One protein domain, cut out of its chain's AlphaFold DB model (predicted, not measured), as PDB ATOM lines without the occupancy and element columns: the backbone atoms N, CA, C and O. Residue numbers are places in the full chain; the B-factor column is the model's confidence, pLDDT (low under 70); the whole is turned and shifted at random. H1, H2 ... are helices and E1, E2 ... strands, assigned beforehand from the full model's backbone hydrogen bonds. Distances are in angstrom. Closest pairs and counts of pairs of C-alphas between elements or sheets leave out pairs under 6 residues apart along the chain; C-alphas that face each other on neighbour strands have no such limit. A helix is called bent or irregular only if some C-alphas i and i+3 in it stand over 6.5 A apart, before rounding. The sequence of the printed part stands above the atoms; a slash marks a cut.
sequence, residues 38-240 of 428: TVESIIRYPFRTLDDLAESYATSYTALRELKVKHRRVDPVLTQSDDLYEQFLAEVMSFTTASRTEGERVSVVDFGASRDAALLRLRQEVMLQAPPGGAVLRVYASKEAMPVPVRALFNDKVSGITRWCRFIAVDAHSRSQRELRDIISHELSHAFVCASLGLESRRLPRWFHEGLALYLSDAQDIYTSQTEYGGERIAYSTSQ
ATOM      1  N   THR A  38      35.929 -32.012  29.991       75.50
ATOM      2  CA  THR A  38      37.188 -32.748  30.036       75.50
ATOM      3  C   THR A  38      38.060 -32.163  31.145       75.50
ATOM      4  O   THR A  38      37.844 -31.043  31.612       75.50
ATOM      5  N   VAL A  39      39.097 -32.889  31.566       75.19
ATOM      6  CA  VAL A  39      40.119 -32.327  32.472       75.19
ATOM      7  C   VAL A  39      40.689 -31.026  31.893       75.19
ATOM      8  O   VAL A  39      40.899 -30.053  32.615       75.19
ATOM      9  N   GLU A  40      40.871 -30.970  30.574       78.94
ATOM     10  CA  GLU A  40      41.348 -29.774  29.889       78.94
ATOM     11  C   GLU A  40      40.357 -28.603  29.955       78.94
ATOM     12  O   GLU A  40      40.791 -27.471  30.172       78.94
ATOM     13  N   SER A  41      39.043 -28.843  29.845       78.69
ATOM     14  CA  SER A  41      38.054 -27.762  29.962       78.69
ATOM     15  C   SER A  41      38.051 -27.134  31.358       78.69
ATOM     16  O   SER A  41      37.897 -25.923  31.473       78.69
ATOM     17  N   ILE A  42      38.296 -27.923  32.410       76.75
ATOM     18  CA  ILE A  42      38.433 -27.409  33.783       76.75
ATOM     19  C   ILE A  42      39.726 -26.607  33.933       76.75
ATOM     20  O   ILE A  42      39.710 -25.496  34.459       76.75
ATOM     21  N   ILE A  43      40.844 -27.132  33.423       78.62
ATOM     22  CA  ILE A  43      42.145 -26.446  33.461       78.62
ATOM     23  C   ILE A  43      42.105 -25.118  32.689       78.62
ATOM     24  O   ILE A  43      42.869 -24.206  33.003       78.62
ATOM     25  N   ARG A  44      41.235 -24.976  31.686       82.25
ATOM     26  CA  ARG A  44      41.091 -23.748  30.889       82.25
ATOM     27  C   ARG A  44      39.961 -22.826  31.357       82.25
ATOM     28  O   ARG A  44      39.829 -21.736  30.802       82.25
ATOM     29  N   TYR A  45      39.169 -23.222  32.357       83.69
ATOM     30  CA  TYR A  45      38.001 -22.450  32.778       83.69
ATOM     31  C   TYR A  45      38.398 -21.056  33.316       83.69
ATOM     32  O   TYR A  45      39.310 -20.952  34.142       83.69
ATOM     33  N   PRO A  46      37.727 -19.970  32.887       87.31
ATOM     34  CA  PRO A  46      38.134 -18.593  33.164       87.31
ATOM     35  C   PRO A  46      37.687 -18.071  34.546       87.31
ATOM     36  O   PRO A  46      37.149 -16.970  34.634       87.31
ATOM     37  N   PHE A  47      37.901 -18.818  35.634       89.81
ATOM     38  CA  PHE A  47      37.509 -18.359  36.977       89.81
ATOM     39  C   PHE A  47      38.391 -17.200  37.464       89.81
ATOM     40  O   PHE A  47      39.610 -17.217  37.263       89.81
ATOM     41  N   ARG A  48      37.791 -16.204  38.125       88.31
ATOM     42  CA  ARG A  48      38.498 -15.063  38.738       88.31
ATOM     43  C   ARG A  48      38.263 -14.963  40.240       88.31
ATOM     44  O   ARG A  48      39.076 -14.366  40.943       88.31
ATOM     45  N   THR A  49      37.189 -15.567  40.732       88.25
ATOM     46  CA  THR A  49      36.843 -15.627  42.154       88.25
ATOM     47  C   THR A  49      36.736 -17.074  42.642       88.25
ATOM     48  O   THR A  49      36.738 -18.020  41.849       88.25
ATOM     49  N   LEU A  50      36.677 -17.263  43.966       84.62
ATOM     50  CA  LEU A  50      36.404 -18.581  44.549       84.62
ATOM     51  C   LEU A  50      34.971 -19.044  44.263       84.62
ATOM     52  O   LEU A  50      34.759 -20.244  44.111       84.62
ATOM     53  N   ASP A  51      34.027 -18.111  44.135       86.12
ATOM     54  CA  ASP A  51      32.634 -18.422  43.816       86.12
ATOM     55  C   ASP A  51      32.512 -18.911  42.363       86.12
ATOM     56  O   ASP A  51      31.937 -19.976  42.133       86.12
ATOM     57  N   ASP A  52      33.171 -18.236  41.406       85.25
ATOM     58  CA  ASP A  52      33.230 -18.670  39.995       85.25
ATOM     59  C   ASP A  52      33.785 -20.095  39.880       85.25
ATOM     60  O   ASP A  52      33.360 -20.905  39.051       85.25
ATOM     61  N   LEU A  53      34.799 -20.385  40.697       81.88
ATOM     62  CA  LEU A  53      35.457 -21.676  40.727       81.88
ATOM     63  C   LEU A  53      34.562 -22.744  41.358       81.88
ATOM     64  O   LEU A  53      34.516 -23.857  40.844       81.88
ATOM     65  N   ALA A  54      33.870 -22.430  42.455       81.75
ATOM     66  CA  ALA A  54      32.954 -23.354  43.113       81.75
ATOM     67  C   ALA A  54      31.789 -23.736  42.188       81.75
ATOM     68  O   ALA A  54      31.465 -24.919  42.077       81.75
ATOM     69  N   GLU A  55      31.218 -22.763  41.473       81.56
ATOM     70  CA  GLU A  55      30.163 -22.987  40.480       81.56
ATOM     71  C   GLU A  55      30.664 -23.848  39.313       81.56
ATOM     72  O   GLU A  55      30.090 -24.896  39.005       81.56
ATOM     73  N   SER A  56      31.795 -23.462  38.711       75.56
ATOM     74  CA  SER A  56      32.424 -24.222  37.625       75.56
ATOM     75  C   SER A  56      32.752 -25.650  38.030       75.56
ATOM     76  O   SER A  56      32.522 -26.597  37.271       75.56
ATOM     77  N   TYR A  57      33.269 -25.814  39.246       77.69
ATOM     78  CA  TYR A  57      33.612 -27.113  39.780       77.69
ATOM     79  C   TYR A  57      32.366 -27.957  40.024       77.69
ATOM     80  O   TYR A  57      32.374 -29.119  39.646       77.69
ATOM     81  N   ALA A  58      31.288 -27.409  40.589       78.19
ATOM     82  CA  ALA A  58      30.049 -28.157  40.808       78.19
ATOM     83  C   ALA A  58      29.458 -28.684  39.488       78.19
ATOM     84  O   ALA A  58      29.111 -29.868  39.387       78.19
ATOM     85  N   THR A  59      29.417 -27.836  38.456       73.69
ATOM     86  CA  THR A  59      28.945 -28.213  37.117       73.69
ATOM     87  C   THR A  59      29.872 -29.244  36.476       73.69
ATOM     88  O   THR A  59      29.419 -30.293  36.011       73.69
ATOM     89  N   SER A  60      31.184 -28.994  36.505       69.75
ATOM     90  CA  SER A  60      32.169 -29.886  35.893       69.75
ATOM     91  C   SER A  60      32.240 -31.226  36.617       69.75
ATOM     92  O   SER A  60      32.219 -32.255  35.962       69.75
ATOM     93  N   TYR A  61      32.253 -31.244  37.949       75.81
ATOM     94  CA  TYR A  61      32.269 -32.451  38.778       75.81
ATOM     95  C   TYR A  61      31.069 -33.352  38.495       75.81
ATOM     96  O   TYR A  61      31.236 -34.557  38.316       75.81
ATOM     97  N   THR A  62      29.866 -32.774  38.427       77.44
ATOM     98  CA  THR A  62      28.635 -33.534  38.170       77.44
ATOM     99  C   THR A  62      28.702 -34.211  36.806       77.44
ATOM    100  O   THR A  62      28.585 -35.432  36.711       77.44
ATOM    101  N   ALA A  63      29.014 -33.440  35.767       71.81
ATOM    102  CA  ALA A  63      29.110 -33.957  34.411       71.81
ATOM    103  C   ALA A  63      30.285 -34.939  34.232       71.81
ATOM    104  O   ALA A  63      30.150 -35.960  33.560       71.81
ATOM    105  N   LEU A  64      31.415 -34.696  34.899       69.31
ATOM    106  CA  LEU A  64      32.553 -35.611  34.944       69.31
ATOM    107  C   LEU A  64      32.187 -36.949  35.613       69.31
ATOM    108  O   LEU A  64      32.571 -38.022  35.134       69.31
ATOM    109  N   ARG A  65      31.427 -36.924  36.707       77.19
ATOM    110  CA  ARG A  65      30.978 -38.134  37.402       77.19
ATOM    111  C   ARG A  65      29.979 -38.931  36.563       77.19
ATOM    112  O   ARG A  65      30.070 -40.158  36.508       77.19
ATOM    113  N   GLU A  66      29.061 -38.254  35.879       76.88
ATOM    114  CA  GLU A  66      28.116 -38.877  34.946       76.88
ATOM    115  C   GLU A  66      28.833 -39.545  33.766       76.88
ATOM    116  O   GLU A  66      28.523 -40.689  33.415       76.88
ATOM    117  N   LEU A  67      29.843 -38.874  33.204       70.50
ATOM    118  CA  LEU A  67      30.660 -39.401  32.114       70.50
ATOM    119  C   LEU A  67      31.402 -40.673  32.550       70.50
ATOM    120  O   LEU A  67      31.376 -41.675  31.835       70.50
ATOM    121  N   LYS A  68      31.950 -40.692  33.772       73.38
ATOM    122  CA  LYS A  68      32.568 -41.890  34.357       73.38
ATOM    123  C   LYS A  68      31.582 -43.054  34.493       73.38
ATOM    124  O   LYS A  68      31.891 -44.177  34.093       73.38
ATOM    125  N   VAL A  69      30.377 -42.808  35.019       76.88
ATOM    126  CA  VAL A  69      29.329 -43.845  35.134       76.88
ATOM    127  C   VAL A  69      28.956 -44.407  33.759       76.88
ATOM    128  O   VAL A  69      28.730 -45.613  33.631       76.88
ATOM    129  N   LYS A  70      28.932 -43.556  32.728       72.00
ATOM    130  CA  LYS A  70      28.646 -43.954  31.346       72.00
ATOM    131  C   LYS A  70      29.782 -44.786  30.735       72.00
ATOM    132  O   LYS A  70      29.498 -45.838  30.172       72.00
ATOM    133  N   HIS A  71      31.044 -44.376  30.886       68.12
ATOM    134  CA  HIS A  71      32.203 -45.078  30.310       68.12
ATOM    135  C   HIS A  71      32.512 -46.417  30.984       68.12
ATOM    136  O   HIS A  71      32.853 -47.377  30.293       68.12
ATOM    137  N   ARG A  72      32.290 -46.540  32.298       65.81
ATOM    138  CA  ARG A  72      32.464 -47.808  33.029       65.81
ATOM    139  C   ARG A  72      31.553 -48.934  32.520       65.81
ATOM    140  O   ARG A  72      31.825 -50.104  32.771       65.81
ATOM    141  N   ARG A  73      30.467 -48.597  31.812       59.81
ATOM    142  CA  ARG A  73      29.567 -49.570  31.172       59.81
ATOM    143  C   ARG A  73      30.045 -50.043  29.798       59.81
ATOM    144  O   ARG A  73      29.484 -51.011  29.297       59.81
ATOM    145  N   VAL A  74      31.016 -49.363  29.186       58.19
ATOM    146  CA  VAL A  74      31.365 -49.552  27.769       58.19
ATOM    147  C   VAL A  74      32.712 -50.253  27.587       58.19
ATOM    148  O   VAL A  74      32.813 -51.057  26.667       58.19
ATOM    149  N   ASP A  75      33.715 -50.028  28.447       48.03
ATOM    150  CA  ASP A  75      35.020 -50.691  28.280       48.03
ATOM    151  C   ASP A  75      35.856 -50.777  29.585       48.03
ATOM    152  O   ASP A  75      36.227 -49.741  30.145       48.03
ATOM    153  N   PRO A  76      36.182 -51.981  30.100       54.66
ATOM    154  CA  PRO A  76      36.997 -52.159  31.308       54.66
ATOM    155  C   PRO A  76      38.506 -51.894  31.121       54.66
ATOM    156  O   PRO A  76      39.235 -51.820  32.114       54.66
ATOM    157  N   VAL A  77      39.004 -51.719  29.888       46.44
ATOM    158  CA  VAL A  77      40.438 -51.457  29.614       46.44
ATOM    159  C   VAL A  77      40.853 -50.014  29.966       46.44
ATOM    160  O   VAL A  77      42.035 -49.718  30.124       46.44
ATOM    161  N   LEU A  78      39.893 -49.114  30.208       51.38
ATOM    162  CA  LEU A  78      40.134 -47.711  30.585       51.38
ATOM    163  C   LEU A  78      40.470 -47.489  32.077       51.38
ATOM    164  O   LEU A  78      40.573 -46.348  32.526       51.38
ATOM    165  N   THR A  79      40.697 -48.546  32.854       54.38
ATOM    166  CA  THR A  79      40.902 -48.491  34.317       54.38
ATOM    167  C   THR A  79      42.093 -47.639  34.781       54.38
ATOM    168  O   THR A  79      41.990 -46.988  35.814       54.38
ATOM    169  N   GLN A  80      43.188 -47.529  34.017       56.09
ATOM    170  CA  GLN A  80      44.281 -46.596  34.367       56.09
ATOM    171  C   GLN A  80      43.877 -45.117  34.245       56.09
ATOM    172  O   GLN A  80      44.446 -44.260  34.921       56.09
ATOM    173  N   SER A  81      42.893 -44.803  33.397       63.94
ATOM    174  CA  SER A  81      42.351 -43.445  33.304       63.94
ATOM    175  C   SER A  81      41.435 -43.111  34.485       63.94
ATOM    176  O   SER A  81      41.368 -41.949  34.880       63.94
ATOM    177  N   ASP A  82      40.808 -44.121  35.102       71.56
ATOM    178  CA  ASP A  82      39.897 -43.942  36.238       71.56
ATOM    179  C   ASP A  82      40.622 -43.482  37.512       71.56
ATOM    180  O   ASP A  82      40.087 -42.632  38.227       71.56
ATOM    181  N   ASP A  83      41.823 -43.999  37.786       78.62
ATOM    182  CA  ASP A  83      42.609 -43.628  38.974       78.62
ATOM    183  C   ASP A  83      43.129 -42.189  38.881       78.62
ATOM    184  O   ASP A  83      42.989 -41.407  39.823       78.62
ATOM    185  N   LEU A  84      43.661 -41.801  37.714       76.81
ATOM    186  CA  LEU A  84      44.098 -40.423  37.456       76.81
ATOM    187  C   LEU A  84      42.941 -39.432  37.565       76.81
ATOM    188  O   LEU A  84      43.131 -38.290  37.984       76.81
ATOM    189  N   TYR A  85      41.742 -39.865  37.191       77.38
ATOM    190  CA  TYR A  85      40.549 -39.044  37.250       77.38
ATOM    191  C   TYR A  85      40.039 -38.835  38.672       77.38
ATOM    192  O   TYR A  85      39.757 -37.704  39.059       77.38
ATOM    193  N   GLU A  86      39.949 -39.900  39.471       83.12
ATOM    194  CA  GLU A  86      39.591 -39.786  40.890       83.12
ATOM    195  C   GLU A  86      40.628 -38.968  41.652       83.12
ATOM    196  O   GLU A  86      40.265 -38.112  42.456       83.12
ATOM    197  N   GLN A  87      41.914 -39.166  41.349       85.12
ATOM    198  CA  GLN A  87      42.981 -38.348  41.902       85.12
ATOM    199  C   GLN A  87      42.801 -36.872  41.524       85.12
ATOM    200  O   GLN A  87      42.831 -36.015  42.405       85.12
ATOM    201  N   PHE A  88      42.567 -36.567  40.244       85.44
ATOM    202  CA  PHE A  88      42.301 -35.204  39.782       85.44
ATOM    203  C   PHE A  88      41.107 -34.586  40.518       85.44
ATOM    204  O   PHE A  88      41.220 -33.484  41.051       85.44
ATOM    205  N   LEU A  89      39.978 -35.295  40.598       84.31
ATOM    206  CA  LEU A  89      38.795 -34.799  41.292       84.31
ATOM    207  C   LEU A  89      39.084 -34.559  42.777       84.31
ATOM    208  O   LEU A  89      38.797 -33.469  43.261       84.31
ATOM    209  N   ALA A  90      39.693 -35.517  43.480       87.12
ATOM    210  CA  ALA A  90      40.017 -35.404  44.901       87.12
ATOM    211  C   ALA A  90      40.995 -34.255  45.204       87.12
ATOM    212  O   ALA A  90      40.811 -33.514  46.177       87.12
ATOM    213  N   GLU A  91      42.019 -34.077  44.366       88.50
ATOM    214  CA  GLU A  91      42.955 -32.959  44.472       88.50
ATOM    215  C   GLU A  91      42.236 -31.632  44.235       88.50
ATOM    216  O   GLU A  91      42.295 -30.752  45.093       88.50
ATOM    217  N   VAL A  92      41.502 -31.489  43.126       86.75
ATOM    218  CA  VAL A  92      40.799 -30.239  42.813       86.75
ATOM    219  C   VAL A  92      39.759 -29.910  43.885       86.75
ATOM    220  O   VAL A  92      39.741 -28.769  44.337       86.75
ATOM    221  N   MET A  93      38.983 -30.881  44.390       87.00
ATOM    222  CA  MET A  93      38.091 -30.663  45.545       87.00
ATOM    223  C   MET A  93      38.852 -30.068  46.726       87.00
ATOM    224  O   MET A  93      38.405 -29.091  47.320       87.00
ATOM    225  N   SER A  94      40.019 -30.629  47.052       89.00
ATOM    226  CA  SER A  94      40.836 -30.154  48.173       89.00
ATOM    227  C   SER A  94      41.311 -28.711  47.971       89.00
ATOM    228  O   SER A  94      41.455 -27.968  48.939       89.00
ATOM    229  N   PHE A  95      41.512 -28.284  46.720       88.69
ATOM    230  CA  PHE A  95      41.850 -26.903  46.387       88.69
ATOM    231  C   PHE A  95      40.648 -25.954  46.318       88.69
ATOM    232  O   PHE A  95      40.835 -24.749  46.503       88.69
ATOM    233  N   THR A  96      39.431 -26.439  46.072       85.50
ATOM    234  CA  THR A  96      38.244 -25.585  45.890       85.50
ATOM    235  C   THR A  96      37.353 -25.486  47.127       85.50
ATOM    236  O   THR A  96      36.652 -24.490  47.288       85.50
ATOM    237  N   THR A  97      37.399 -26.444  48.058       84.44
ATOM    238  CA  THR A  97      36.573 -26.403  49.280       84.44
ATOM    239  C   THR A  97      36.968 -25.263  50.213       84.44
ATOM    240  O   THR A  97      38.146 -25.134  50.514       84.44
ATOM    241  N   ALA A  98      36.017 -24.482  50.739       79.38
ATOM    242  CA  ALA A  98      36.292 -23.397  51.694       79.38
ATOM    243  C   ALA A  98      37.293 -23.797  52.799       79.38
ATOM    244  O   ALA A  98      37.286 -24.953  53.224       79.38
ATOM    245  N   SER A  99      38.143 -22.850  53.226       74.50
ATOM    246  CA  SER A  99      39.199 -23.058  54.236       74.50
ATOM    247  C   SER A  99      38.669 -23.811  55.458       74.50
ATOM    248  O   SER A  99      37.590 -23.486  55.962       74.50
ATOM    249  N   ARG A 100      39.393 -24.847  55.903       71.62
ATOM    250  CA  ARG A 100      38.945 -25.729  57.004       71.62
ATOM    251  C   ARG A 100      39.906 -25.783  58.181       71.62
ATOM    252  O   ARG A 100      39.528 -26.303  59.230       71.62
ATOM    253  N   THR A 101      41.124 -25.282  58.017       81.56
ATOM    254  CA  THR A 101      42.189 -25.392  59.016       81.56
ATOM    255  C   THR A 101      42.672 -24.019  59.460       81.56
ATOM    256  O   THR A 101      42.802 -23.084  58.673       81.56
ATOM    257  N   GLU A 102      42.937 -23.885  60.757       84.62
ATOM    258  CA  GLU A 102      43.495 -22.661  61.327       84.62
ATOM    259  C   GLU A 102      44.834 -22.314  60.651       84.62
ATOM    260  O   GLU A 102      45.681 -23.181  60.428       84.62
ATOM    261  N   GLY A 103      45.005 -21.046  60.269       86.62
ATOM    262  CA  GLY A 103      46.201 -20.565  59.567       86.62
ATOM    263  C   GLY A 103      46.244 -20.849  58.059       86.62
ATOM    264  O   GLY A 103      47.171 -20.389  57.389       86.62
ATOM    265  N   GLU A 104      45.253 -21.546  57.493       93.69
ATOM    266  CA  GLU A 104      45.102 -21.688  56.044       93.69
ATOM    267  C   GLU A 104      44.598 -20.381  55.408       93.69
ATOM    268  O   GLU A 104      43.587 -19.805  55.821       93.69
ATOM    269  N   ARG A 105      45.271 -19.937  54.341       94.81
ATOM    270  CA  ARG A 105      44.826 -18.824  53.493       94.81
ATOM    271  C   ARG A 105      44.561 -19.320  52.082       94.81
ATOM    272  O   ARG A 105      45.431 -19.937  51.475       94.81
ATOM    273  N   VAL A 106      43.386 -18.991  51.557       94.38
ATOM    274  CA  VAL A 106      42.969 -19.326  50.192       94.38
ATOM    275  C   VAL A 106      42.687 -18.031  49.441       94.38
ATOM    276  O   VAL A 106      41.971 -17.166  49.945       94.38
ATOM    277  N   SER A 107      43.235 -17.890  48.241       94.88
ATOM    278  CA  SER A 107      42.946 -16.771  47.347       94.88
ATOM    279  C   SER A 107      42.937 -17.215  45.887       94.88
ATOM    280  O   SER A 107      43.476 -18.266  45.540       94.88
ATOM    281  N   VAL A 108      42.320 -16.410  45.021       95.31
ATOM    282  CA  VAL A 108      42.468 -16.536  43.567       95.31
ATOM    283  C   VAL A 108      43.338 -15.391  43.072       95.31
ATOM    284  O   VAL A 108      43.088 -14.226  43.382       95.31
ATOM    285  N   VAL A 109      44.379 -15.729  42.321       97.00
ATOM    286  CA  VAL A 109      45.292 -14.779  41.691       97.00
ATOM    287  C   VAL A 109      44.923 -14.674  40.217       97.00
ATOM    288  O   VAL A 109      45.251 -15.560  39.432       97.00
ATOM    289  N   ASP A 110      44.234 -13.595  39.843       96.44
ATOM    290  CA  ASP A 110      43.899 -13.286  38.448       96.44
ATOM    291  C   ASP A 110      45.184 -13.054  37.634       96.44
ATOM    292  O   ASP A 110      45.990 -12.169  37.947       96.44
ATOM    293  N   PHE A 111      45.386 -13.845  36.577       97.19
ATOM    294  CA  PHE A 111      46.599 -13.779  35.768       97.19
ATOM    295  C   PHE A 111      46.732 -12.481  34.978       97.19
ATOM    296  O   PHE A 111      47.857 -12.093  34.674       97.19
ATOM    297  N   GLY A 112      45.634 -11.810  34.632       96.75
ATOM    298  CA  GLY A 112      45.632 -10.534  33.919       96.75
ATOM    299  C   GLY A 112      45.811  -9.331  34.846       96.75
ATOM    300  O   GLY A 112      46.487  -8.371  34.474       96.75
ATOM    301  N   ALA A 113      45.254  -9.393  36.059       96.88
ATOM    302  CA  ALA A 113      45.236  -8.265  36.996       96.88
ATOM    303  C   ALA A 113      46.321  -8.309  38.090       96.88
ATOM    304  O   ALA A 113      46.591  -7.288  38.728       96.88
ATOM    305  N   SER A 114      46.952  -9.463  38.331       97.25
ATOM    306  CA  SER A 114      47.935  -9.625  39.411       97.25
ATOM    307  C   SER A 114      49.145  -8.698  39.263       97.25
ATOM    308  O   SER A 114      49.706  -8.547  38.177       97.25
ATOM    309  N   ARG A 115      49.589  -8.121  40.384       97.75
ATOM    310  CA  ARG A 115      50.798  -7.285  40.484       97.75
ATOM    311  C   ARG A 115      52.053  -8.067  40.877       97.75
ATOM    312  O   ARG A 115      53.069  -7.451  41.182       97.75
ATOM    313  N   ASP A 116      51.980  -9.395  40.911       98.19
ATOM    314  CA  ASP A 116      53.163 -10.230  41.119       98.19
ATOM    315  C   ASP A 116      54.228  -9.925  40.051       98.19
ATOM    316  O   ASP A 116      53.908  -9.803  38.864       98.19
ATOM    317  N   ALA A 117      55.484  -9.766  40.477       97.12
ATOM    318  CA  ALA A 117      56.563  -9.304  39.609       97.12
ATOM    319  C   ALA A 117      56.833 -10.276  38.454       97.12
ATOM    320  O   ALA A 117      57.001  -9.836  37.316       97.12
ATOM    321  N   ALA A 118      56.805 -11.587  38.710       97.88
ATOM    322  CA  ALA A 118      57.022 -12.588  37.674       97.88
ATOM    323  C   ALA A 118      55.902 -12.568  36.628       97.88
ATOM    324  O   ALA A 118      56.168 -12.577  35.423       97.88
ATOM    325  N   LEU A 119      54.646 -12.454  37.073       98.31
ATOM    326  CA  LEU A 119      53.505 -12.357  36.160       98.31
ATOM    327  C   LEU A 119      53.518 -11.056  35.346       98.31
ATOM    328  O   LEU A 119      53.209 -11.075  34.155       98.31
ATOM    329  N   LEU A 120      53.907  -9.931  35.955       98.06
ATOM    330  CA  LEU A 120      54.095  -8.670  35.234       98.06
ATOM    331  C   LEU A 120      55.163  -8.806  34.147       98.06
ATOM    332  O   LEU A 120      54.903  -8.422  33.010       98.06
ATOM    333  N   ARG A 121      56.316  -9.412  34.458       98.00
ATOM    334  CA  ARG A 121      57.387  -9.670  33.481       98.00
ATOM    335  C   ARG A 121      56.894 -10.547  32.328       98.00
ATOM    336  O   ARG A 121      57.133 -10.217  31.170       98.00
ATOM    337  N   LEU A 122      56.146 -11.615  32.612       98.19
ATOM    338  CA  LEU A 122      55.560 -12.474  31.572       98.19
ATOM    339  C   LEU A 122      54.613 -11.700  30.640       98.19
ATOM    340  O   LEU A 122      54.682 -11.861  29.422       98.19
ATOM    341  N   ARG A 123      53.761 -10.826  31.186       98.12
ATOM    342  CA  ARG A 123      52.795 -10.055  30.384       98.12
ATOM    343  C   ARG A 123      53.409  -8.868  29.647       98.12
ATOM    344  O   ARG A 123      53.018  -8.594  28.523       98.12
ATOM    345  N   GLN A 124      54.318  -8.137  30.286       98.06
ATOM    346  CA  GLN A 124      54.791  -6.832  29.807       98.06
ATOM    347  C   GLN A 124      56.148  -6.899  29.112       98.06
ATOM    348  O   GLN A 124      56.422  -6.081  28.243       98.06
ATOM    349  N   GLU A 125      57.003  -7.850  29.487       97.44
ATOM    350  CA  GLU A 125      58.337  -7.994  28.896       97.44
ATOM    351  C   GLU A 125      58.338  -9.139  27.885       97.44
ATOM    352  O   GLU A 125      58.615  -8.940  26.702       97.44
ATOM    353  N   VAL A 126      57.923 -10.335  28.317       97.44
ATOM    354  CA  VAL A 126      57.792 -11.501  27.427       97.44
ATOM    355  C   VAL A 126      56.611 -11.337  26.465       97.44
ATOM    356  O   VAL A 126      56.593 -11.978  25.419       97.44
ATOM    357  N   MET A 127      55.691 -10.400  26.727       97.50
ATOM    358  CA  MET A 127      54.514 -10.114  25.893       97.50
ATOM    359  C   MET A 127      53.623 -11.344  25.680       97.50
ATOM    360  O   MET A 127      53.044 -11.532  24.611       97.50
ATOM    361  N   LEU A 128      53.525 -12.210  26.690       96.62
ATOM    362  CA  LEU A 128      52.582 -13.320  26.655       96.62
ATOM    363  C   LEU A 128      51.187 -12.818  27.008       96.62
ATOM    364  O   LEU A 128      50.993 -12.110  28.000       96.62
ATOM    365  N   GLN A 129      50.199 -13.239  26.222       96.62
ATOM    366  CA  GLN A 129      48.805 -13.028  26.575       96.62
ATOM    367  C   GLN A 129      48.501 -13.762  27.883       96.62
ATOM    368  O   GLN A 129      48.839 -14.935  28.039       96.62
ATOM    369  N   ALA A 130      47.853 -13.073  28.823       96.75
ATOM    370  CA  ALA A 130      47.422 -13.705  30.060       96.75
ATOM    371  C   ALA A 130      46.429 -14.839  29.751       96.75
ATOM    372  O   ALA A 130      45.448 -14.597  29.036       96.75
ATOM    373  N   PRO A 131      46.640 -16.054  30.287       95.12
ATOM    374  CA  PRO A 131      45.647 -17.105  30.172       95.12
ATOM    375  C   PRO A 131      44.364 -16.670  30.895       95.12
ATOM    376  O   PRO A 131      44.420 -15.929  31.880       95.12
ATOM    377  N   PRO A 132      43.189 -17.098  30.414       92.81
ATOM    378  CA  PRO A 132      41.925 -16.586  30.923       92.81
ATOM    379  C   PRO A 132      41.687 -17.044  32.368       92.81
ATOM    380  O   PRO A 132      41.814 -18.231  32.655       92.81
ATOM    381  N   GLY A 133      41.298 -16.134  33.265       93.69
ATOM    382  CA  GLY A 133      41.032 -16.431  34.679       93.69
ATOM    383  C   GLY A 133      42.268 -16.286  35.575       93.69
ATOM    384  O   GLY A 133      43.087 -15.388  35.374       93.69
ATOM    385  N   GLY A 134      42.398 -17.155  36.577       94.56
ATOM    386  CA  GLY A 134      43.484 -17.104  37.557       94.56
ATOM    387  C   GLY A 134      43.988 -18.463  38.039       94.56
ATOM    388  O   GLY A 134      43.622 -19.514  37.507       94.56
ATOM    389  N   ALA A 135      44.834 -18.417  39.067       96.25
ATOM    390  CA  ALA A 135      45.288 -19.571  39.839       96.25
ATOM    391  C   ALA A 135      44.690 -19.545  41.249       96.25
ATOM    392  O   ALA A 135      44.604 -18.490  41.875       96.25
ATOM    393  N   VAL A 136      44.322 -20.709  41.772       95.56
ATOM    394  CA  VAL A 136      43.994 -20.887  43.186       95.56
ATOM    395  C   VAL A 136      45.290 -21.010  43.960       95.56
ATOM    396  O   VAL A 136      46.065 -21.930  43.717       95.56
ATOM    397  N   LEU A 137      45.507 -20.117  44.911       97.12
ATOM    398  CA  LEU A 137      46.643 -20.150  45.812       97.12
ATOM    399  C   LEU A 137      46.174 -20.542  47.209       97.12
ATOM    400  O   LEU A 137      45.386 -19.831  47.833       97.12
ATOM    401  N   ARG A 138      46.698 -21.661  47.712       96.88
ATOM    402  CA  ARG A 138      46.554 -22.078  49.105       96.88
ATOM    403  C   ARG A 138      47.880 -22.011  49.824       96.88
ATOM    404  O   ARG A 138      48.853 -22.638  49.415       96.88
ATOM    405  N   VAL A 139      47.898 -21.274  50.923       97.38
ATOM    406  CA  VAL A 139      49.043 -21.183  51.821       97.38
ATOM    407  C   VAL A 139      48.648 -21.820  53.143       97.38
ATOM    408  O   VAL A 139      47.750 -21.324  53.822       97.38
ATOM    409  N   TYR A 140      49.319 -22.910  53.492       96.69
ATOM    410  CA  TYR A 140      49.077 -23.669  54.715       96.69
ATOM    411  C   TYR A 140      50.097 -23.286  55.784       96.69
ATOM    412  O   TYR A 140      51.254 -23.012  55.468       96.69
ATOM    413  N   ALA A 141      49.680 -23.291  57.052       95.12
ATOM    414  CA  ALA A 141      50.574 -23.019  58.177       95.12
ATOM    415  C   ALA A 141      51.685 -24.076  58.320       95.12
ATOM    416  O   ALA A 141      52.797 -23.736  58.720       95.12
ATOM    417  N   SER A 142      51.385 -25.333  57.973       94.88
ATOM    418  CA  SER A 142      52.342 -26.438  57.888       94.88
ATOM    419  C   SER A 142      51.867 -27.529  56.923       94.88
ATOM    420  O   SER A 142      50.719 -27.513  56.463       94.88
ATOM    421  N   LYS A 143      52.730 -28.512  56.635       94.31
ATOM    422  CA  LYS A 143      52.378 -29.690  55.820       94.31
ATOM    423  C   LYS A 143      51.302 -30.551  56.472       94.31
ATOM    424  O   LYS A 143      50.460 -31.107  55.777       94.31
ATOM    425  N   GLU A 144      51.289 -30.653  57.795       94.12
ATOM    426  CA  GLU A 144      50.319 -31.450  58.552       94.12
ATOM    427  C   GLU A 144      48.901 -30.891  58.403       94.12
ATOM    428  O   GLU A 144      47.948 -31.670  58.332       94.12
ATOM    429  N   ALA A 145      48.781 -29.565  58.276       94.19
ATOM    430  CA  ALA A 145      47.520 -28.861  58.057       94.19
ATOM    431  C   ALA A 145      46.951 -29.032  56.634       94.19
ATOM    432  O   ALA A 145      45.802 -28.656  56.391       94.19
ATOM    433  N   MET A 146      47.725 -29.590  55.692       94.94
ATOM    434  CA  MET A 146      47.263 -29.849  54.328       94.94
ATOM    435  C   MET A 146      46.294 -31.045  54.285       94.94
ATOM    436  O   MET A 146      46.560 -32.080  54.912       94.94
ATOM    437  N   PRO A 147      45.212 -30.975  53.483       93.25
ATOM    438  CA  PRO A 147      44.378 -32.133  53.173       93.25
ATOM    439  C   PRO A 147      45.209 -33.289  52.605       93.25
ATOM    440  O   PRO A 147      46.162 -33.052  51.863       93.25
ATOM    441  N   VAL A 148      44.827 -34.539  52.895       93.62
ATOM    442  CA  VAL A 148      45.585 -35.744  52.491       93.62
ATOM    443  C   VAL A 148      45.982 -35.743  51.005       93.62
ATOM    444  O   VAL A 148      47.165 -35.970  50.744       93.62
ATOM    445  N   PRO A 149      45.084 -35.436  50.040       93.06
ATOM    446  CA  PRO A 149      45.458 -35.421  48.625       93.06
ATOM    447  C   PRO A 149      46.540 -34.388  48.298       93.06
ATOM    448  O   PRO A 149      47.430 -34.670  47.509       93.06
ATOM    449  N   VAL A 150      46.506 -33.215  48.940       93.88
ATOM    450  CA  VAL A 150      47.504 -32.151  48.741       93.88
ATOM    451  C   VAL A 150      48.809 -32.505  49.447       93.88
ATOM    452  O   VAL A 150      49.877 -32.403  48.851       93.88
ATOM    453  N   ARG A 151      48.733 -32.981  50.694       95.25
ATOM    454  CA  ARG A 151      49.895 -33.361  51.505       95.25
ATOM    455  C   ARG A 151      50.741 -34.440  50.835       95.25
ATOM    456  O   ARG A 151      51.962 -34.363  50.883       95.25
ATOM    457  N   ALA A 152      50.104 -35.407  50.170       94.75
ATOM    458  CA  ALA A 152      50.783 -36.485  49.447       94.75
ATOM    459  C   ALA A 152      51.686 -35.993  48.297       94.75
ATOM    460  O   ALA A 152      52.544 -36.733  47.820       94.75
ATOM    461  N   LEU A 153      51.513 -34.746  47.850       93.75
ATOM    462  CA  LEU A 153      52.309 -34.132  46.789       93.75
ATOM    463  C   LEU A 153      53.593 -33.477  47.313       93.75
ATOM    464  O   LEU A 153      54.452 -33.102  46.513       93.75
ATOM    465  N   PHE A 154      53.721 -33.333  48.634       95.44
ATOM    466  CA  PHE A 154      54.882 -32.754  49.292       95.44
ATOM    467  C   PHE A 154      55.782 -33.852  49.857       95.44
ATOM    468  O   PHE A 154      55.330 -34.821  50.457       95.44
ATOM    469  N   ASN A 155      57.088 -33.648  49.717       92.25
ATOM    470  CA  ASN A 155      58.102 -34.314  50.532       92.25
ATOM    471  C   ASN A 155      58.816 -33.265  51.394       92.25
ATOM    472  O   ASN A 155      58.535 -32.070  51.277       92.25
ATOM    473  N   ASP A 156      59.772 -33.676  52.221       87.94
ATOM    474  CA  ASP A 156      60.468 -32.803  53.181       87.94
ATOM    475  C   ASP A 156      61.168 -31.594  52.537       87.94
ATOM    476  O   ASP A 156      61.326 -30.559  53.178       87.94
ATOM    477  N   LYS A 157      61.521 -31.681  51.250       89.44
ATOM    478  CA  LYS A 157      62.282 -30.659  50.514       89.44
ATOM    479  C   LYS A 157      61.407 -29.717  49.684       89.44
ATOM    480  O   LYS A 157      61.887 -28.684  49.226       89.44
ATOM    481  N   VAL A 158      60.138 -30.061  49.472       91.75
ATOM    482  CA  VAL A 158      59.207 -29.263  48.664       91.75
ATOM    483  C   VAL A 158      58.517 -28.230  49.550       91.75
ATOM    484  O   VAL A 158      58.066 -28.550  50.651       91.75
ATOM    485  N   SER A 159      58.476 -26.985  49.071       94.75
ATOM    486  CA  SER A 159      57.925 -25.828  49.805       94.75
ATOM    487  C   SER A 159      56.725 -25.200  49.096       94.75
ATOM    488  O   SER A 159      55.880 -24.589  49.739       94.75
ATOM    489  N   GLY A 160      56.630 -25.395  47.784       97.19
ATOM    490  CA  GLY A 160      55.508 -25.005  46.948       97.19
ATOM    491  C   GLY A 160      55.324 -26.036  45.842       97.19
ATOM    492  O   GLY A 160      56.271 -26.743  45.492       97.19
ATOM    493  N   ILE A 161      54.094 -26.167  45.356       97.12
ATOM    494  CA  ILE A 161      53.775 -26.949  44.164       97.12
ATOM    495  C   ILE A 161      52.743 -26.214  43.328       97.12
ATOM    496  O   ILE A 161      51.822 -25.595  43.862       97.12
ATOM    497  N   THR A 162      52.828 -26.425  42.023       96.75
ATOM    498  CA  THR A 162      51.787 -26.083  41.064       96.75
ATOM    499  C   THR A 162      51.228 -27.362  40.457       96.75
ATOM    500  O   THR A 162      51.955 -28.181  39.890       96.75
ATOM    501  N   ARG A 163      49.915 -27.552  40.566       93.25
ATOM    502  CA  ARG A 163      49.186 -28.706  40.036       93.25
ATOM    503  C   ARG A 163      48.114 -28.290  39.054       93.25
ATOM    504  O   ARG A 163      47.497 -27.235  39.182       93.25
ATOM    505  N   TRP A 164      47.933 -29.139  38.043       89.62
ATOM    506  CA  TRP A 164      46.960 -28.963  36.958       89.62
ATOM    507  C   TRP A 164      46.931 -27.530  36.409       89.62
ATOM    508  O   TRP A 164      45.875 -26.959  36.163       89.62
ATOM    509  N   CYS A 165      48.121 -26.943  36.255       92.00
ATOM    510  CA  CYS A 165      48.375 -25.592  35.753       92.00
ATOM    511  C   CYS A 165      47.846 -24.419  36.598       92.00
ATOM    512  O   CYS A 165      48.225 -23.294  36.314       92.00
ATOM    513  N   ARG A 166      46.959 -24.618  37.579       93.06
ATOM    514  CA  ARG A 166      46.267 -23.501  38.255       93.06
ATOM    515  C   ARG A 166      46.070 -23.669  39.753       93.06
ATOM    516  O   ARG A 166      45.585 -22.740  40.386       93.06
ATOM    517  N   PHE A 167      46.419 -24.813  40.327       94.75
ATOM    518  CA  PHE A 167      46.226 -25.076  41.749       94.75
ATOM    519  C   PHE A 167      47.570 -25.082  42.454       94.75
ATOM    520  O   PHE A 167      48.387 -25.979  42.258       94.75
ATOM    521  N   ILE A 168      47.802 -24.049  43.250       97.50
ATOM    522  CA  ILE A 168      49.056 -23.816  43.945       97.50
ATOM    523  C   ILE A 168      48.853 -24.115  45.425       97.50
ATOM    524  O   ILE A 168      47.929 -23.594  46.052       97.50
ATOM    525  N   ALA A 169      49.738 -24.931  45.989       97.62
ATOM    526  CA  ALA A 169      49.847 -25.134  47.429       97.62
ATOM    527  C   ALA A 169      51.233 -24.700  47.898       97.62
ATOM    528  O   ALA A 169      52.228 -25.006  47.245       97.62
ATOM    529  N   VAL A 170      51.300 -24.023  49.043       97.88
ATOM    530  CA  VAL A 170      52.547 -23.552  49.655       97.88
ATOM    531  C   VAL A 170      52.555 -23.880  51.145       97.88
ATOM    532  O   VAL A 170      51.567 -23.650  51.842       97.88
ATOM    533  N   ASP A 171      53.682 -24.399  51.623       96.88
ATOM    534  CA  ASP A 171      53.978 -24.611  53.039       96.88
ATOM    535  C   ASP A 171      54.652 -23.361  53.628       96.88
ATOM    536  O   ASP A 171      55.783 -23.024  53.265       96.88
ATOM    537  N   ALA A 172      53.961 -22.659  54.529       95.94
ATOM    538  CA  ALA A 172      54.482 -21.458  55.178       95.94
ATOM    539  C   ALA A 172      55.303 -21.742  56.445       95.94
ATOM    540  O   ALA A 172      55.848 -20.798  57.026       95.94
ATOM    541  N   HIS A 173      55.414 -23.001  56.880       93.38
ATOM    542  CA  HIS A 173      56.046 -23.329  58.151       93.38
ATOM    543  C   HIS A 173      57.508 -22.864  58.205       93.38
ATOM    544  O   HIS A 173      58.331 -23.209  57.351       93.38
ATOM    545  N   SER A 174      57.844 -22.085  59.239       88.31
ATOM    546  CA  SER A 174      59.194 -21.550  59.482       88.31
ATOM    547  C   SER A 174      59.782 -20.701  58.332       88.31
ATOM    548  O   SER A 174      61.007 -20.550  58.226       88.31
ATOM    549  N   ARG A 175      58.937 -20.139  57.454       91.50
ATOM    550  CA  ARG A 175      59.360 -19.303  56.315       91.50
ATOM    551  C   ARG A 175      59.286 -17.823  56.643       91.50
ATOM    552  O   ARG A 175      58.313 -17.337  57.215       91.50
ATOM    553  N   SER A 176      60.299 -17.075  56.210       91.88
ATOM    554  CA  SER A 176      60.212 -15.614  56.244       91.88
ATOM    555  C   SER A 176      59.162 -15.117  55.241       91.88
ATOM    556  O   SER A 176      58.901 -15.762  54.227       91.88
ATOM    557  N   GLN A 177      58.595 -13.926  55.464       93.50
ATOM    558  CA  GLN A 177      57.653 -13.328  54.506       93.50
ATOM    559  C   GLN A 177      58.279 -13.089  53.125       93.50
ATOM    560  O   GLN A 177      57.570 -13.098  52.125       93.50
ATOM    561  N   ARG A 178      59.598 -12.866  53.060       93.75
ATOM    562  CA  ARG A 178      60.316 -12.734  51.789       93.75
ATOM    563  C   ARG A 178      60.381 -14.075  51.063       93.75
ATOM    564  O   ARG A 178      59.903 -14.160  49.945       93.75
ATOM    565  N   GLU A 179      60.877 -15.110  51.735       94.31
ATOM    566  CA  GLU A 179      60.958 -16.468  51.181       94.31
ATOM    567  C   GLU A 179      59.583 -16.974  50.720       94.31
ATOM    568  O   GLU A 179      59.462 -17.542  49.640       94.31
ATOM    569  N   LEU A 180      58.527 -16.703  51.495       95.62
ATOM    570  CA  LEU A 180      57.163 -17.074  51.126       95.62
ATOM    571  C   LEU A 180      56.684 -16.363  49.851       95.62
ATOM    572  O   LEU A 180      56.051 -16.997  49.010       95.62
ATOM    573  N   ARG A 181      56.976 -15.064  49.690       96.81
ATOM    574  CA  ARG A 181      56.646 -14.330  48.456       96.81
ATOM    575  C   ARG A 181      57.408 -14.876  47.254       96.81
ATOM    576  O   ARG A 181      56.797 -15.042  46.205       96.81
ATOM    577  N   ASP A 182      58.687 -15.193  47.423       96.31
ATOM    578  CA  ASP A 182      59.528 -15.717  46.346       96.31
ATOM    579  C   ASP A 182      59.022 -17.106  45.901       96.31
ATOM    580  O   ASP A 182      58.872 -17.350  44.706       96.31
ATOM    581  N   ILE A 183      58.635 -17.979  46.848       97.12
ATOM    582  CA  ILE A 183      57.985 -19.271  46.548       97.12
ATOM    583  C   ILE A 183      56.659 -19.062  45.805       97.12
ATOM    584  O   ILE A 183      56.411 -19.715  44.797       97.12
ATOM    585  N   ILE A 184      55.801 -18.151  46.273       98.12
ATOM    586  CA  ILE A 184      54.511 -17.885  45.618       98.12
ATOM    587  C   ILE A 184      54.721 -17.371  44.188       98.12
ATOM    588  O   ILE A 184      54.049 -17.844  43.276       98.12
ATOM    589  N   SER A 185      55.654 -16.440  43.974       98.31
ATOM    590  CA  SER A 185      55.961 -15.900  42.645       98.31
ATOM    591  C   SER A 185      56.547 -16.973  41.711       98.31
ATOM    592  O   SER A 185      56.193 -17.042  40.528       98.31
ATOM    593  N   HIS A 186      57.371 -17.880  42.250       98.06
ATOM    594  CA  HIS A 186      57.880 -19.059  41.538       98.06
ATOM    595  C   HIS A 186      56.737 -19.969  41.070       98.06
ATOM    596  O   HIS A 186      56.626 -20.261  39.880       98.06
ATOM    597  N   GLU A 187      55.829 -20.356  41.968       98.25
ATOM    598  CA  GLU A 187      54.687 -21.211  41.614       98.25
ATOM    599  C   GLU A 187      53.689 -20.514  40.674       98.25
ATOM    600  O   GLU A 187      53.157 -21.122  39.744       98.25
ATOM    601  N   LEU A 188      53.465 -19.208  40.835       98.50
ATOM    602  CA  LEU A 188      52.625 -18.442  39.912       98.50
ATOM    603  C   LEU A 188      53.205 -18.411  38.494       98.50
ATOM    604  O   LEU A 188      52.436 -18.457  37.531       98.50
ATOM    605  N   SER A 189      54.533 -18.385  38.352       98.31
ATOM    606  CA  SER A 189      55.200 -18.476  37.047       98.31
ATOM    607  C   SER A 189      54.880 -19.799  36.353       98.31
ATOM    608  O   SER A 189      54.467 -19.803  35.188       98.31
ATOM    609  N   HIS A 190      54.985 -20.914  37.087       97.94
ATOM    610  CA  HIS A 190      54.587 -22.236  36.594       97.94
ATOM    611  C   HIS A 190      53.124 -22.249  36.177       97.94
ATOM    612  O   HIS A 190      52.801 -22.702  35.077       97.94
ATOM    613  N   ALA A 191      52.241 -21.722  37.026       97.31
ATOM    614  CA  ALA A 191      50.811 -21.719  36.766       97.31
ATOM    615  C   ALA A 191      50.463 -20.921  35.501       97.31
ATOM    616  O   ALA A 191      49.736 -21.407  34.637       97.31
ATOM    617  N   PHE A 192      51.047 -19.735  35.331       97.81
ATOM    618  CA  PHE A 192      50.822 -18.895  34.157       97.81
ATOM    619  C   PHE A 192      51.285 -19.578  32.864       97.81
ATOM    620  O   PHE A 192      50.527 -19.658  31.893       97.81
ATOM    621  N   VAL A 193      52.515 -20.102  32.841       97.38
ATOM    622  CA  VAL A 193      53.071 -20.766  31.649       97.38
ATOM    623  C   VAL A 193      52.283 -22.034  31.330       97.38
ATOM    624  O   VAL A 193      51.883 -22.247  30.184       97.38
ATOM    625  N   CYS A 194      51.985 -22.852  32.339       95.88
ATOM    626  CA  CYS A 194      51.221 -24.076  32.143       95.88
ATOM    627  C   CYS A 194      49.789 -23.787  31.678       95.88
ATOM    628  O   CYS A 194      49.308 -24.446  30.762       95.88
ATOM    629  N   ALA A 195      49.114 -22.777  32.236       94.56
ATOM    630  CA  ALA A 195      47.764 -22.399  31.820       94.56
ATOM    631  C   ALA A 195      47.727 -21.812  30.399       94.56
ATOM    632  O   ALA A 195      46.724 -21.975  29.707       94.56
ATOM    633  N   SER A 196      48.816 -21.178  29.951       94.62
ATOM    634  CA  SER A 196      48.957 -20.668  28.578       94.62
ATOM    635  C   SER A 196      49.124 -21.791  27.549       94.62
ATOM    636  O   SER A 196      48.673 -21.669  26.413       94.62
ATOM    637  N   LEU A 197      49.760 -22.896  27.946       92.94
ATOM    638  CA  LEU A 197      50.061 -24.032  27.068       92.94
ATOM    639  C   LEU A 197      49.072 -25.199  27.207       92.94
ATOM    640  O   LEU A 197      49.046 -26.092  26.360       92.94
ATOM    641  N   GLY A 198      48.278 -25.234  28.277       89.06
ATOM    642  CA  GLY A 198      47.416 -26.366  28.606       89.06
ATOM    643  C   GLY A 198      48.217 -27.660  28.795       89.06
ATOM    644  O   GLY A 198      49.278 -27.679  29.426       89.06
ATOM    645  N   LEU A 199      47.719 -28.764  28.230       81.00
ATOM    646  CA  LEU A 199      48.363 -30.081  28.331       81.00
ATOM    647  C   LEU A 199      49.738 -30.148  27.644       81.00
ATOM    648  O   LEU A 199      50.570 -30.982  28.008       81.00
ATOM    649  N   GLU A 200      50.015 -29.253  26.695       87.38
ATOM    650  CA  GLU A 200      51.294 -29.208  25.978       87.38
ATOM    651  C   GLU A 200      52.429 -28.583  26.787       87.38
ATOM    652  O   GLU A 200      53.584 -28.678  26.381       87.38
ATOM    653  N   SER A 201      52.140 -28.023  27.965       90.38
ATOM    654  CA  SER A 201      53.158 -27.587  28.931       90.38
ATOM    655  C   SER A 201      54.201 -28.671  29.238       90.38
ATOM    656  O   SER A 201      55.363 -28.355  29.487       90.38
ATOM    657  N   ARG A 202      53.820 -29.954  29.139       89.19
ATOM    658  CA  ARG A 202      54.707 -31.118  29.322       89.19
ATOM    659  C   ARG A 202      55.784 -31.267  28.243       89.19
ATOM    660  O   ARG A 202      56.721 -32.031  28.447       89.19
ATOM    661  N   ARG A 203      55.649 -30.582  27.101       93.88
ATOM    662  CA  ARG A 203      56.665 -30.574  26.034       93.88
ATOM    663  C   ARG A 203      57.889 -29.749  26.409       93.88
ATOM    664  O   ARG A 203      58.978 -30.018  25.914       93.88
ATOM    665  N   LEU A 204      57.721 -28.765  27.290       96.88
ATOM    666  CA  LEU A 204      58.844 -27.987  27.786       96.88
ATOM    667  C   LEU A 204      59.616 -28.796  28.839       96.88
ATOM    668  O   LEU A 204      59.012 -29.369  29.750       96.88
ATOM    669  N   PRO A 205      60.953 -28.846  28.739       97.56
ATOM    670  CA  PRO A 205      61.768 -29.621  29.657       97.56
ATOM    671  C   PRO A 205      61.781 -28.987  31.049       97.56
ATOM    672  O   PRO A 205      61.673 -27.771  31.215       97.56
ATOM    673  N   ARG A 206      61.981 -29.819  32.075       97.06
ATOM    674  CA  ARG A 206      61.968 -29.385  33.480       97.06
ATOM    675  C   ARG A 206      62.948 -28.248  33.780       97.06
ATOM    676  O   ARG A 206      62.593 -27.337  34.518       97.06
ATOM    677  N   TRP A 207      64.151 -28.281  33.199       98.06
ATOM    678  CA  TRP A 207      65.155 -27.228  33.398       98.06
ATOM    679  C   TRP A 207      64.647 -25.855  32.950       98.06
ATOM    680  O   TRP A 207      64.999 -24.847  33.559       98.06
ATOM    681  N   PHE A 208      63.805 -25.813  31.911       98.44
ATOM    682  CA  PHE A 208      63.225 -24.576  31.410       98.44
ATOM    683  C   PHE A 208      62.151 -24.071  32.365       98.44
ATOM    684  O   PHE A 208      62.211 -22.916  32.761       98.44
ATOM    685  N   HIS A 209      61.218 -24.937  32.781       98.00
ATOM    686  CA  HIS A 209      60.169 -24.573  33.743       98.00
ATOM    687  C   HIS A 209      60.762 -24.020  35.041       98.00
ATOM    688  O   HIS A 209      60.464 -22.894  35.431       98.00
ATOM    689  N   GLU A 210      61.636 -24.784  35.700       97.62
ATOM    690  CA  GLU A 210      62.209 -24.372  36.986       97.62
ATOM    691  C   GLU A 210      63.184 -23.200  36.833       97.62
ATOM    692  O   GLU A 210      63.166 -22.276  37.641       97.62
ATOM    693  N   GLY A 211      64.022 -23.207  35.791       98.19
ATOM    694  CA  GLY A 211      64.965 -22.121  35.530       98.19
ATOM    695  C   GLY A 211      64.265 -20.798  35.224       98.19
ATOM    696  O   GLY A 211      64.678 -19.759  35.739       98.19
ATOM    697  N   LEU A 212      63.170 -20.834  34.457       98.44
ATOM    698  CA  LEU A 212      62.353 -19.661  34.165       98.44
ATOM    699  C   LEU A 212      61.676 -19.134  35.430       98.44
ATOM    700  O   LEU A 212      61.746 -17.936  35.694       98.44
ATOM    701  N   ALA A 213      61.056 -20.010  36.223       98.19
ATOM    702  CA  ALA A 213      60.409 -19.618  37.470       98.19
ATOM    703  C   ALA A 213      61.411 -18.989  38.460       98.19
ATOM    704  O   ALA A 213      61.128 -17.930  39.023       98.19
ATOM    705  N   LEU A 214      62.624 -19.545  38.579       97.44
ATOM    706  CA  LEU A 214      63.718 -18.953  39.365       97.44
ATOM    707  C   LEU A 214      64.172 -17.593  38.818       97.44
ATOM    708  O   LEU A 214      64.416 -16.667  39.587       97.44
ATOM    709  N   TYR A 215      64.290 -17.467  37.494       97.38
ATOM    710  CA  TYR A 215      64.715 -16.232  36.834       97.38
ATOM    711  C   TYR A 215      63.685 -15.099  36.955       97.38
ATOM    712  O   TYR A 215      64.065 -13.930  37.020       97.38
ATOM    713  N   LEU A 216      62.390 -15.423  36.947       97.31
ATOM    714  CA  LEU A 216      61.314 -14.433  37.013       97.31
ATOM    715  C   LEU A 216      60.994 -13.990  38.440       97.31
ATOM    716  O   LEU A 216      60.705 -12.811  38.646       97.31
ATOM    717  N   SER A 217      61.049 -14.921  39.395       95.81
ATOM    718  CA  SER A 217      60.773 -14.660  40.815       95.81
ATOM    719  C   SER A 217      61.926 -13.974  41.551       95.81
ATOM    720  O   SER A 217      61.752 -13.565  42.695       95.81
ATOM    721  N   ASP A 218      63.106 -13.866  40.928       93.12
ATOM    722  CA  ASP A 218      64.352 -13.410  41.561       93.12
ATOM    723  C   ASP A 218      64.670 -14.161  42.876       93.12
ATOM    724  O   ASP A 218      65.305 -13.624  43.798       93.12
ATOM    725  N   ALA A 219      64.239 -15.429  42.955       89.56
ATOM    726  CA  ALA A 219      64.450 -16.291  44.108       89.56
ATOM    727  C   ALA A 219      65.943 -16.375  44.454       89.56
ATOM    728  O   ALA A 219      66.804 -16.488  43.581       89.56
ATOM    729  N   GLN A 220      66.278 -16.339  45.742       87.31
ATOM    730  CA  GLN A 220      67.660 -16.366  46.235       87.31
ATOM    731  C   GLN A 220      68.196 -17.797  46.374       87.31
ATOM    732  O   GLN A 220      67.431 -18.759  46.429       87.31
ATOM    733  N   ASP A 221      69.524 -17.948  46.367       83.38
ATOM    734  CA  ASP A 221      70.187 -19.255  46.532       83.38
ATOM    735  C   ASP A 221      70.086 -19.740  47.980       83.38
ATOM    736  O   ASP A 221      69.975 -20.940  48.251       83.38
ATOM    737  N   ILE A 222      70.116 -18.769  48.895       86.69
ATOM    738  CA  ILE A 222      70.168 -18.945  50.336       86.69
ATOM    739  C   ILE A 222      69.116 -18.034  50.961       86.69
ATOM    740  O   ILE A 222      69.086 -16.830  50.693       86.69
ATOM    741  N   TYR A 223      68.286 -18.611  51.825       83.75
ATOM    742  CA  TYR A 223      67.395 -17.856  52.695       83.75
ATOM    743  C   TYR A 223      67.820 -18.041  54.140       83.75
ATOM    744  O   TYR A 223      67.963 -19.167  54.614       83.75
ATOM    745  N   THR A 224      67.959 -16.922  54.839       83.62
ATOM    746  CA  THR A 224      68.148 -16.890  56.284       83.62
ATOM    747  C   THR A 224      66.827 -16.493  56.939       83.62
ATOM    748  O   THR A 224      66.273 -15.437  56.626       83.62
ATOM    749  N   SER A 225      66.312 -17.320  57.848       83.31
ATOM    750  CA  SER A 225      65.162 -16.992  58.698       83.31
ATOM    751  C   SER A 225      65.466 -17.258  60.172       83.31
ATOM    752  O   SER A 225      66.329 -18.067  60.497       83.31
ATOM    753  N   GLN A 226      64.773 -16.566  61.077       81.38
ATOM    754  CA  GLN A 226      64.813 -16.890  62.506       81.38
ATOM    755  C   GLN A 226      63.787 -17.988  62.811       81.38
ATOM    756  O   GLN A 226      62.675 -17.960  62.281       81.38
ATOM    757  N   THR A 227      64.160 -18.958  63.640       80.88
ATOM    758  CA  THR A 227      63.254 -19.985  64.164       80.88
ATOM    759  C   THR A 227      62.471 -19.447  65.360       80.88
ATOM    760  O   THR A 227      62.869 -18.464  65.986       80.88
ATOM    761  N   GLU A 228      61.377 -20.118  65.720       76.19
ATOM    762  CA  GLU A 228      60.534 -19.753  66.873       76.19
ATOM    763  C   GLU A 228      61.308 -19.719  68.206       76.19
ATOM    764  O   GLU A 228      60.943 -18.982  69.117       76.19
ATOM    765  N   TYR A 229      62.418 -20.455  68.299       84.88
ATOM    766  CA  TYR A 229      63.292 -20.508  69.476       84.88
ATOM    767  C   TYR A 229      64.494 -19.548  69.399       84.88
ATOM    768  O   TYR A 229      65.432 -19.673  70.183       84.88
ATOM    769  N   GLY A 230      64.502 -18.610  68.444       83.31
ATOM    770  CA  GLY A 230      65.568 -17.614  68.280       83.31
ATOM    771  C   GLY A 230      66.838 -18.120  67.584       83.31
ATOM    772  O   GLY A 230      67.848 -17.422  67.585       83.31
ATOM    773  N   GLY A 231      66.809 -19.314  66.983       84.12
ATOM    774  CA  GLY A 231      67.912 -19.841  66.172       84.12
ATOM    775  C   GLY A 231      67.895 -19.309  64.735       84.12
ATOM    776  O   GLY A 231      66.863 -18.864  64.242       84.12
ATOM    777  N   GLU A 232      69.026 -19.382  64.036       87.19
ATOM    778  CA  GLU A 232      69.113 -19.060  62.607       87.19
ATOM    779  C   GLU A 232      68.900 -20.327  61.763       87.19
ATOM    780  O   GLU A 232      69.588 -21.334  61.939       87.19
ATOM    781  N   ARG A 233      67.938 -20.291  60.840       85.25
ATOM    782  CA  ARG A 233      67.704 -21.324  59.830       85.25
ATOM    783  C   ARG A 233      68.257 -20.840  58.499       85.25
ATOM    784  O   ARG A 233      67.798 -19.829  57.971       85.25
ATOM    785  N   ILE A 234      69.182 -21.608  57.934       86.94
ATOM    786  CA  ILE A 234      69.712 -21.373  56.591       86.94
ATOM    787  C   ILE A 234      69.124 -22.429  55.656       86.94
ATOM    788  O   ILE A 234      69.417 -23.619  55.782       86.94
ATOM    789  N   ALA A 235      68.263 -22.003  54.736       80.75
ATOM    790  CA  ALA A 235      67.686 -22.862  53.711       80.75
ATOM    791  C   ALA A 235      68.467 -22.710  52.403       80.75
ATOM    792  O   ALA A 235      68.593 -21.605  51.871       80.75
ATOM    793  N   TYR A 236      68.965 -23.833  51.890       85.56
ATOM    794  CA  TYR A 236      69.710 -23.902  50.637       85.56
ATOM    795  C   TYR A 236      68.834 -24.455  49.519       85.56
ATOM    796  O   TYR A 236      68.106 -25.436  49.706       85.56
ATOM    797  N   SER A 237      68.961 -23.866  48.333       86.06
ATOM    798  CA  SER A 237      68.428 -24.457  47.107       86.06
ATOM    799  C   SER A 237      69.104 -25.804  46.813       86.06
ATOM    800  O   SER A 237      70.288 -26.006  47.088       86.06
ATOM    801  N   THR A 238      68.349 -26.753  46.254       90.00
ATOM    802  CA  THR A 238      68.903 -28.061  45.854       90.00
ATOM    803  C   THR A 238      69.918 -27.908  44.714       90.00
ATOM    804  O   THR A 238      69.864 -26.935  43.962       90.00
ATOM    805  N   SER A 239      70.816 -28.886  44.534       91.62
ATOM    806  CA  SER A 239      71.837 -28.838  43.472       91.62
ATOM    807  C   SER A 239      71.235 -28.626  42.077       91.62
ATOM    808  O   SER A 239      71.710 -27.775  41.338       91.62
ATOM    809  N   GLN A 240      70.126 -29.303  41.764       94.56
ATOM    810  CA  GLN A 240      69.425 -29.152  40.483       94.56
ATOM    811  C   GLN A 240      68.891 -27.730  40.263       94.56
ATOM    812  O   GLN A 240      68.960 -27.200  39.161       94.56
TER     813      GLN A 240
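AT A GLANCE: This is residues 38 to 240 of the 428 residues of an uncharacterized protein of Armatimonadetes bacterium CG07_land_8_20_14_0_80_59_28 (UniProt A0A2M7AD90). A small four-stranded sheet is covered by the long helix H6 along one face, while the last turns of H3, residues 88 to 96, pack on the other face, giving three layers with helices on both faces of the sheet. H2 and H3 form a long helical hairpin that reaches away from the sheet, with residues 73 to 80 sticking out at its tip; toward the other end of the longest axis is a small two-stranded hairpin, E5 and E6, while H7 and H4 pack on H6. The printed part has 203 residues with seven named helices and six named strands, in the order H1 H2 H3 E1 H4 E2 H5 E3 E4 H6 H7 E5 E6. The class is mixed, helices and strands; the larger sheet has the order E1, E2, E4, E3 and is mixed, and the smaller is antiparallel. The whole is compact, with a radius of gyration of the C-alphas of 17.8 A and spans of 60 by 41 by 33 A.

HOW THE PARTS SIT: H1, residues 39 to 43, and H2, residues 50 to 71, only just touch, with 3 pairs of C-alphas within 8 A, the closest those of Ile 42 and Ser 60, 7.1 A apart. H2 and H3, residues 76 to 96, are a helical hairpin at a shallow tilt of 15 degrees, opposite ways; their closest C-alphas, of Ala 54 and Thr 96, are 6.4 A apart. In the larger sheet, E1, residues 105 to 110, and E2, residues 134 to 140, are antiparallel, with N 107 and O 137 2.9 A apart. E2 is parallel to E4, residues 167 to 171, with N 138 and O 168 2.8 A apart. E4 and E3, residues 160 to 163, are an antiparallel hairpin, with N 163 and O 167 2.8 A apart. H3 is on this sheet at a height of 13.3 A, slantwise to the strands at 54 degrees to E3 on the local plane. H5, residues 148 to 151, touches H3, with the C-alphas of Glu 91 and Pro 149 closest at 5.4 A. H6, residues 177 to 203, is on the opposite face at a height of 6.7 A, over E2 and E4; it is only just along the strands, at 29.8 degrees to E4 on the local plane. H6 is the hub: with residues 195 to 199 alone it touches H1, closest at the C-alphas of Glu 40 and Gly 198, 7.1 A. With residues 185 to 192 alone it touches H4, residues 117 to 124, at a steep tilt of 41 degrees, closest at the C-alphas of Ala 118 and Ser 185, 6.1 A. H6 and H7, residues 206 to 217, are a helical hairpin at a steep tilt of 42 degrees, with the C-alphas of His 186 and Ala 213 closest at 4.8 A. The helix packing is mostly crossed, with 1 of 4 tilted pairs at a shallow tilt. E5, residues 222 to 226, and E6, residues 232 to 236, are a hairpin, with N 225 and O 233 2.9 A apart. Each O i to N i+4 pair is within hydrogen-bond range in H1, H2, H4 and H7, against 13 of 17 in H3 and 18 of 23 in H6; H5 is too short for such a pair.

IN THESE COORDINATES: H1 begins at C-alpha 39, (40.119, -32.327, 32.472). H2 is 30.4 A long and H3 30.3 A. H3 is irregular, with C-alphas 77 and 80 7.8 A apart. E1 is 16.1 A long and E2 19.2 A. H6 is 33.3 A long, from C-alpha 177 at (57.653, -13.328, 54.506), and irregular, with C-alphas 196 and 199 9.4 A apart and a kink of 109 degrees near residue 197. H7 is 16.5 A long. E6 ends at C-alpha 236, (69.710, -23.902, 50.637).

THE WHOLE: The two C-alphas farthest apart are those of Val 74 and Gly 230, 61.9 A. The printed part has no cut and no long link. The mean pLDDT of the printed part is 88.1; it is under 70 at residues 60, 64 and 71 to 81.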